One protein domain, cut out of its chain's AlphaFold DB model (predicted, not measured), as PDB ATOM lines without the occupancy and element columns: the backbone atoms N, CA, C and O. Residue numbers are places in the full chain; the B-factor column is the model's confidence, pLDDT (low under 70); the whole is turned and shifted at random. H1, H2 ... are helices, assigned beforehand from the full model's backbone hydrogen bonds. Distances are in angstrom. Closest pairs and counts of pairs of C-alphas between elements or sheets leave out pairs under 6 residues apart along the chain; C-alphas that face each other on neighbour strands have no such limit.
ATOM      1  N   VAL A 436      31.005 -39.191 -21.778       80.50
ATOM      2  CA  VAL A 436      32.011 -38.638 -20.863       80.50
ATOM      3  C   VAL A 436      32.102 -39.555 -19.651       80.50
ATOM      4  O   VAL A 436      31.167 -39.635 -18.854       80.50
ATOM      5  N   LEU A 437      33.222 -40.263 -19.509       83.94
ATOM      6  CA  LEU A 437      33.471 -41.109 -18.347       83.94
ATOM      7  C   LEU A 437      34.037 -40.253 -17.210       83.94
ATOM      8  O   LEU A 437      35.092 -39.638 -17.346       83.94
ATOM      9  N   CYS A 438      33.340 -40.209 -16.076       82.94
ATOM     10  CA  CYS A 438      33.869 -39.576 -14.877       82.94
ATOM     11  C   CYS A 438      34.957 -40.458 -14.242       82.94
ATOM     12  O   CYS A 438      34.855 -41.684 -14.272       82.94
ATOM     13  N   HIS A 439      35.966 -39.856 -13.603       79.06
ATOM     14  CA  HIS A 439      37.107 -40.572 -13.009       79.06
ATOM     15  C   HIS A 439      36.712 -41.564 -11.885       79.06
ATOM     16  O   HIS A 439      37.452 -42.493 -11.576       79.06
ATOM     17  N   CYS A 440      35.501 -41.439 -11.329       81.88
ATOM     18  CA  CYS A 440      34.886 -42.418 -10.423       81.88
ATOM     19  C   CYS A 440      34.276 -43.656 -11.131       81.88
ATOM     20  O   CYS A 440      33.581 -44.449 -10.496       81.88
ATOM     21  N   GLY A 441      34.472 -43.805 -12.447       80.75
ATOM     22  CA  GLY A 441      33.966 -44.914 -13.265       80.75
ATOM     23  C   GLY A 441      32.515 -44.775 -13.745       80.75
ATOM     24  O   GLY A 441      31.996 -45.683 -14.391       80.75
ATOM     25  N   VAL A 442      31.835 -43.661 -13.457       83.81
ATOM     26  CA  VAL A 442      30.450 -43.433 -13.900       83.81
ATOM     27  C   VAL A 442      30.435 -42.832 -15.305       83.81
ATOM     28  O   VAL A 442      30.905 -41.711 -15.502       83.81
ATOM     29  N   SER A 443      29.855 -43.550 -16.276       85.06
ATOM     30  CA  SER A 443      29.550 -42.975 -17.593       85.06
ATOM     31  C   SER A 443      28.428 -41.952 -17.448       85.06
ATOM     32  O   SER A 443      27.347 -42.251 -16.932       85.06
ATOM     33  N   LEU A 444      28.700 -40.724 -17.876       84.12
ATOM     34  CA  LEU A 444      27.746 -39.634 -17.876       84.12
ATOM     35  C   LEU A 444      27.275 -39.406 -19.307       84.12
ATOM     36  O   LEU A 444      28.048 -39.056 -20.201       84.12
ATOM     37  N   GLN A 445      25.964 -39.569 -19.505       79.50
ATOM     38  CA  GLN A 445      25.300 -39.067 -20.702       79.50
ATOM     39  C   GLN A 445      25.620 -37.577 -20.840       79.50
ATOM     40  O   GLN A 445      25.610 -36.838 -19.853       79.50
ATOM     41  N   ASN A 446      25.925 -37.160 -22.062       68.69
ATOM     42  CA  ASN A 446      26.562 -35.888 -22.376       68.69
ATOM     43  C   ASN A 446      25.565 -34.719 -22.352       68.69
ATOM     44  O   ASN A 446      25.181 -34.164 -23.380       68.69
ATOM     45  N   THR A 447      25.098 -34.387 -21.149       77.38
ATOM     46  CA  THR A 447      24.247 -33.228 -20.886       77.38
ATOM     47  C   THR A 447      24.809 -32.452 -19.699       77.38
ATOM     48  O   THR A 447      25.168 -33.040 -18.676       77.38
ATOM     49  N   ASP A 448      24.821 -31.119 -19.783       74.06
ATOM     50  CA  ASP A 448      25.264 -30.251 -18.678       74.06
ATOM     51  C   ASP A 448      24.533 -30.574 -17.356       74.06
ATOM     52  O   ASP A 448      25.087 -30.402 -16.270       74.06
ATOM     53  N   ARG A 449      23.290 -31.077 -17.430       79.69
ATOM     54  CA  ARG A 449      22.458 -31.428 -16.267       79.69
ATOM     55  C   ARG A 449      22.927 -32.697 -15.550       79.69
ATOM     56  O   ARG A 449      22.942 -32.708 -14.321       79.69
ATOM     57  N   THR A 450      23.296 -33.754 -16.273       84.56
ATOM     58  CA  THR A 450      23.806 -35.008 -15.685       84.56
ATOM     59  C   THR A 450      25.199 -34.816 -15.096       84.56
ATOM     60  O   THR A 450      25.438 -35.272 -13.979       84.56
ATOM     61  N   TRP A 451      26.071 -34.066 -15.777       80.94
ATOM     62  CA  TRP A 451      27.399 -33.694 -15.273       80.94
ATOM     63  C   TRP A 451      27.316 -32.873 -13.976       80.94
ATOM     64  O   TRP A 451      27.832 -33.293 -12.939       80.94
ATOM     65  N   LYS A 452      26.573 -31.753 -13.985       83.69
ATOM     66  CA  LYS A 452      26.409 -30.891 -12.796       83.69
ATOM     67  C   LYS A 452      25.737 -31.626 -11.631       83.69
ATOM     68  O   LYS A 452      26.160 -31.467 -10.485       83.69
ATOM     69  N   ARG A 453      24.739 -32.483 -11.896       87.25
ATOM     70  CA  ARG A 453      24.122 -33.349 -10.871       87.25
ATOM     71  C   ARG A 453      25.096 -34.384 -10.304       87.25
ATOM     72  O   ARG A 453      25.025 -34.654  -9.115       87.25
ATOM     73  N   HIS A 454      25.976 -34.969 -11.119       87.12
ATOM     74  CA  HIS A 454      26.943 -35.965 -10.653       87.12
ATOM     75  C   HIS A 454      27.969 -35.356  -9.690       87.12
ATOM     76  O   HIS A 454      28.106 -35.837  -8.563       87.12
ATOM     77  N   ILE A 455      28.626 -34.266 -10.107       83.69
ATOM     78  CA  ILE A 455      29.688 -33.611  -9.328       83.69
ATOM     79  C   ILE A 455      29.150 -33.049  -8.008       83.69
ATOM     80  O   ILE A 455      29.773 -33.213  -6.962       83.69
ATOM     81  N   SER A 456      27.943 -32.474  -8.019       82.00
ATOM     82  CA  SER A 456      27.289 -31.975  -6.800       82.00
ATOM     83  C   SER A 456      26.855 -33.071  -5.811       82.00
ATOM     84  O   SER A 456      26.452 -32.752  -4.689       82.00
ATOM     85  N   THR A 457      26.949 -34.365  -6.151       86.31
ATOM     86  CA  THR A 457      26.647 -35.413  -5.166       86.31
ATOM     87  C   THR A 457      27.730 -35.503  -4.089       86.31
ATOM     88  O   THR A 457      28.927 -35.585  -4.367       86.31
ATOM     89  N   LYS A 458      27.308 -35.641  -2.824       75.00
ATOM     90  CA  LYS A 458      28.212 -35.971  -1.701       75.00
ATOM     91  C   LYS A 458      29.006 -37.273  -1.922       75.00
ATOM     92  O   LYS A 458      30.014 -37.486  -1.263       75.00
ATOM     93  N   ARG A 459      28.559 -38.151  -2.832       71.94
ATOM     94  CA  ARG A 459      29.264 -39.391  -3.202       71.94
ATOM     95  C   ARG A 459      30.439 -39.141  -4.146       71.94
ATOM     96  O   ARG A 459      31.465 -39.785  -3.971       71.94
ATOM     97  N   HIS A 460      30.309 -38.212  -5.094       76.94
ATOM     98  CA  HIS A 460      31.410 -37.826  -5.976       76.94
ATOM     99  C   HIS A 460      32.521 -37.126  -5.183       76.94
ATOM    100  O   HIS A 460      33.652 -37.600  -5.172       76.94
ATOM    101  N   SER A 461      32.176 -36.116  -4.378       69.12
ATOM    102  CA  SER A 461      33.163 -35.448  -3.512       69.12
ATOM    103  C   SER A 461      33.761 -36.367  -2.436       69.12
ATOM    104  O   SER A 461      34.899 -36.156  -2.033       69.12
ATOM    105  N   ALA A 462      33.071 -37.424  -1.990       69.88
ATOM    106  CA  ALA A 462      33.675 -38.463  -1.144       69.88
ATOM    107  C   ALA A 462      34.637 -39.398  -1.909       69.88
ATOM    108  O   ALA A 462      35.519 -39.992  -1.293       69.88
ATOM    109  N   HIS A 463      34.475 -39.539  -3.228       66.25
ATOM    110  CA  HIS A 463      35.382 -40.302  -4.087       66.25
ATOM    111  C   HIS A 463      36.654 -39.509  -4.415       66.25
ATOM    112  O   HIS A 463      37.730 -40.090  -4.427       66.25
ATOM    113  N   GLU A 464      36.547 -38.192  -4.611       63.41
ATOM    114  CA  GLU A 464      37.705 -37.290  -4.747       63.41
ATOM    115  C   GLU A 464      38.439 -37.074  -3.412       63.41
ATOM    116  O   GLU A 464      39.658 -36.952  -3.385       63.41
ATOM    117  N   LYS A 465      37.714 -37.069  -2.283       55.66
ATOM    118  CA  LYS A 465      38.299 -36.961  -0.931       55.66
ATOM    119  C   LYS A 465      38.908 -38.255  -0.397       55.66
ATOM    120  O   LYS A 465      39.536 -38.222   0.661       55.66
ATOM    121  N   LYS A 466      38.760 -39.388  -1.089       51.06
ATOM    122  CA  LYS A 466      39.721 -40.474  -0.889       51.06
ATOM    123  C   LYS A 466      41.032 -39.982  -1.490       51.06
ATOM    124  O   LYS A 466      41.031 -39.713  -2.689       51.06
ATOM    125  N   PRO A 467      42.126 -39.867  -0.716       46.28
ATOM    126  CA  PRO A 467      43.408 -39.552  -1.312       46.28
ATOM    127  C   PRO A 467      43.698 -40.659  -2.320       46.28
ATOM    128  O   PRO A 467      43.876 -41.820  -1.944       46.28
ATOM    129  N   TYR A 468      43.693 -40.308  -3.605       52.59
ATOM    130  CA  TYR A 468      44.336 -41.142  -4.603       52.59
ATOM    131  C   TYR A 468      45.768 -41.319  -4.114       52.59
ATOM    132  O   TYR A 468      46.467 -40.323  -3.922       52.59
ATOM    133  N   GLU A 469      46.165 -42.566  -3.834       58.66
ATOM    134  CA  GLU A 469      47.549 -42.887  -3.495       58.66
ATOM    135  C   GLU A 469      48.416 -42.272  -4.596       58.66
ATOM    136  O   GLU A 469      48.333 -42.697  -5.754       58.66
ATOM    137  N   GLN A 470      49.156 -41.209  -4.256       67.38
ATOM    138  CA  GLN A 470      49.965 -40.489  -5.228       67.38
ATOM    139  C   GLN A 470      50.914 -41.508  -5.855       67.38
ATOM    140  O   GLN A 470      51.668 -42.200  -5.172       67.38
ATOM    141  N   LYS A 471      50.810 -41.672  -7.172       85.19
ATOM    142  CA  LYS A 471      51.625 -42.634  -7.906       85.19
ATOM    143  C   LYS A 471      52.992 -42.005  -8.124       85.19
ATOM    144  O   LYS A 471      53.163 -41.176  -9.010       85.19
ATOM    145  N   HIS A 472      53.961 -42.390  -7.306       88.94
ATOM    146  CA  HIS A 472      55.328 -41.892  -7.404       88.94
ATOM    147  C   HIS A 472      56.081 -42.710  -8.456       88.94
ATOM    148  O   HIS A 472      56.179 -43.931  -8.333       88.94
ATOM    149  N   GLN A 473      56.616 -42.065  -9.490       90.00
ATOM    150  CA  GLN A 473      57.376 -42.729 -10.550       90.00
ATOM    151  C   GLN A 473      58.874 -42.450 -10.386       90.00
ATOM    152  O   GLN A 473      59.273 -41.302 -10.210       90.00
ATOM    153  N   CYS A 474      59.719 -43.483 -10.452       92.06
ATOM    154  CA  CYS A 474      61.169 -43.278 -10.431       92.06
ATOM    155  C   CYS A 474      61.672 -42.846 -11.815       92.06
ATOM    156  O   CYS A 474      61.562 -43.601 -12.781       92.06
ATOM    157  N   TYR A 475      62.315 -41.680 -11.897       86.00
ATOM    158  CA  TYR A 475      62.817 -41.113 -13.155       86.00
ATOM    159  C   TYR A 475      63.905 -41.954 -13.850       86.00
ATOM    160  O   TYR A 475      64.132 -41.794 -15.044       86.00
ATOM    161  N   LYS A 476      64.598 -42.848 -13.127       86.75
ATOM    162  CA  LYS A 476      65.691 -43.672 -13.686       86.75
ATOM    163  C   LYS A 476      65.231 -44.965 -14.355       86.75
ATOM    164  O   LYS A 476      65.985 -45.533 -15.141       86.75
ATOM    165  N   CYS A 477      64.069 -45.492 -13.973       92.94
ATOM    166  CA  CYS A 477      63.584 -46.791 -14.455       92.94
ATOM    167  C   CYS A 477      62.091 -46.809 -14.807       92.94
ATOM    168  O   CYS A 477      61.542 -47.884 -15.046       92.94
ATOM    169  N   GLU A 478      61.438 -45.644 -14.768       89.62
ATOM    170  CA  GLU A 478      60.025 -45.397 -15.094       89.62
ATOM    171  C   GLU A 478      59.013 -46.224 -14.279       89.62
ATOM    172  O   GLU A 478      57.807 -46.179 -14.528       89.62
ATOM    173  N   ARG A 479      59.473 -46.957 -13.257       92.81
ATOM    174  CA  ARG A 479      58.634 -47.812 -12.417       92.81
ATOM    175  C   ARG A 479      57.775 -46.965 -11.479       92.81
ATOM    176  O   ARG A 479      58.277 -46.063 -10.809       92.81
ATOM    177  N   VAL A 480      56.487 -47.295 -11.427       90.94
ATOM    178  CA  VAL A 480      55.472 -46.622 -10.606       90.94
ATOM    179  C   VAL A 480      55.318 -47.327  -9.255       90.94
ATOM    180  O   VAL A 480      55.286 -48.556  -9.187       90.94
ATOM    181  N   PHE A 481      55.200 -46.540  -8.188       93.81
ATOM    182  CA  PHE A 481      55.038 -46.978  -6.805       93.81
ATOM    183  C   PHE A 481      53.815 -46.300  -6.176       93.81
ATOM    184  O   PHE A 481      53.653 -45.087  -6.278       93.81
ATOM    185  N   ASN A 482      52.998 -47.062  -5.448       88.75
ATOM    186  CA  ASN A 482      51.795 -46.539  -4.781       88.75
ATOM    187  C   ASN A 482      52.097 -45.792  -3.461       88.75
ATOM    188  O   ASN A 482      51.181 -45.345  -2.781       88.75
ATOM    189  N   ARG A 483      53.369 -45.714  -3.041       90.00
ATOM    190  CA  ARG A 483      53.798 -45.047  -1.800       90.00
ATOM    191  C   ARG A 483      55.164 -44.404  -1.959       90.00
ATOM    192  O   ARG A 483      56.099 -45.059  -2.426       90.00
ATOM    193  N   GLU A 484      55.299 -43.176  -1.466       89.88
ATOM    194  CA  GLU A 484      56.548 -42.412  -1.517       89.88
ATOM    195  C   GLU A 484      57.709 -43.164  -0.855       89.88
ATOM    196  O   GLU A 484      58.798 -43.236  -1.411       89.88
ATOM    197  N   GLU A 485      57.469 -43.810   0.290       89.50
ATOM    198  CA  GLU A 485      58.491 -44.581   1.010       89.50
ATOM    199  C   GLU A 485      59.074 -45.722   0.158       89.50
ATOM    200  O   GLU A 485      60.267 -46.014   0.222       89.50
ATOM    201  N   SER A 486      58.248 -46.353  -0.686       90.50
ATOM    202  CA  SER A 486      58.695 -47.422  -1.590       90.50
ATOM    203  C   SER A 486      59.525 -46.872  -2.750       90.50
ATOM    204  O   SER A 486      60.509 -47.499  -3.138       90.50
ATOM    205  N   MET A 487      59.174 -45.684  -3.252       94.19
ATOM    206  CA  MET A 487      59.965 -44.960  -4.247       94.19
ATOM    207  C   MET A 487      61.302 -44.489  -3.647       94.19
ATOM    208  O   MET A 487      62.350 -44.851  -4.173       94.19
ATOM    209  N   ARG A 488      61.305 -43.825  -2.482       90.06
ATOM    210  CA  ARG A 488      62.541 -43.408  -1.790       90.06
ATOM    211  C   ARG A 488      63.451 -44.590  -1.468       90.06
ATOM    212  O   ARG A 488      64.655 -44.491  -1.669       90.06
ATOM    213  N   ARG A 489      62.895 -45.727  -1.024       91.62
ATOM    214  CA  ARG A 489      63.667 -46.959  -0.789       91.62
ATOM    215  C   ARG A 489      64.245 -47.524  -2.088       91.62
ATOM    216  O   ARG A 489      65.364 -48.032  -2.088       91.62
ATOM    217  N   HIS A 490      63.509 -47.438  -3.196       90.62
ATOM    218  CA  HIS A 490      64.007 -47.827  -4.511       90.62
ATOM    219  C   HIS A 490      65.150 -46.916  -4.991       90.62
ATOM    220  O   HIS A 490      66.137 -47.430  -5.506       90.62
ATOM    221  N   GLU A 491      65.063 -45.603  -4.768       89.62
ATOM    222  CA  GLU A 491      66.112 -44.645  -5.142       89.62
ATOM    223  C   GLU A 491      67.344 -44.689  -4.227       89.62
ATOM    224  O   GLU A 491      68.466 -44.511  -4.702       89.62
ATOM    225  N   SER A 492      67.161 -44.969  -2.930       88.00
ATOM    226  CA  SER A 492      68.262 -45.153  -1.975       88.00
ATOM    227  C   SER A 492      68.962 -46.506  -2.120       88.00
ATOM    228  O   SER A 492      70.081 -46.675  -1.639       88.00
ATOM    229  N   THR A 493      68.319 -47.486  -2.760       82.75
ATOM    230  CA  THR A 493      68.980 -48.738  -3.138       82.75
ATOM    231  C   THR A 493      69.810 -48.471  -4.397       82.75
ATOM    232  O   THR A 493      69.232 -48.101  -5.420       82.75
ATOM    233  N   PRO A 494      71.146 -48.652  -4.387       65.19
ATOM    234  CA  PRO A 494      71.966 -48.379  -5.562       65.19
ATOM    235  C   PRO A 494      71.483 -49.226  -6.741       65.19
ATOM    236  O   PRO A 494      71.411 -50.454  -6.661       65.19
ATOM    237  N   ALA A 495      71.125 -48.552  -7.836       59.50
ATOM    238  CA  ALA A 495      70.534 -49.200  -8.997       59.50
ATOM    239  C   ALA A 495      71.454 -50.318  -9.537       59.50
ATOM    240  O   ALA A 495      72.681 -50.152  -9.541       59.50
ATOM    241  N   PRO A 496      70.901 -51.429 -10.069       54.84
ATOM    242  CA  PRO A 496      71.664 -52.594 -10.536       54.84
ATOM    243  C   PRO A 496      72.497 -52.361 -11.823       54.84
ATOM    244  O   PRO A 496      72.762 -53.303 -12.571       54.84
TER     245      PRO A 496
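What this domain is: This is residues 436 to 496 of the 526 residues of an uncharacterized protein of Ceriporiopsis subvermispora (strain B) (UniProt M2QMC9). With little regular structure, the printed part is an elongated rod with two separate ends: a folded-back loop with H1 and H2 at one, and a second folded-back loop with H3 at the other, joined by a thin stretch near residue 469. The 61 residues have three named helices, H1, H2, H3 in that order, and no named strand; the class is all helix, with 24 residues in named elements. It is extended, radius of gyration of the C-alphas 17.8 A, spanning 53 by 20 by 12 A.

Where its parts are: Residues 436 to 437 pair antiparallel with 443 to 444. H1, residues 448 to 455, measures 10.9 A from C-alpha 448 at (25.264, -30.251, -18.678). H2, residues 458 to 464, measures 10.1 A. Residues 472 to 473 pair antiparallel with 480 to 481. H3, residues 484 to 492, measures 12.0 A and ends at C-alpha 492 (68.262, -45.153, -1.975).

How they stand to each other: H1 and H2 are close but not clearly touching, the closest C-alphas, of His 454 and His 460, being 6.7 A apart. Their lines are about perpendicular, at 73 degrees. H3 is apart from H1 and from H2. In H1, H2 and H3 every O i to N i+4 pair is within hydrogen-bond range.

The domain as a whole: The C-alphas farthest apart, of Arg 449 and Pro 496, are 53.9 A apart. The printed part has no cut. The link from H1 to H2 is tight; that from H2 to H3, 19 residues, is long. The model's pLDDT is under 70 at residues 446, 461 to 470 and 494 to 496.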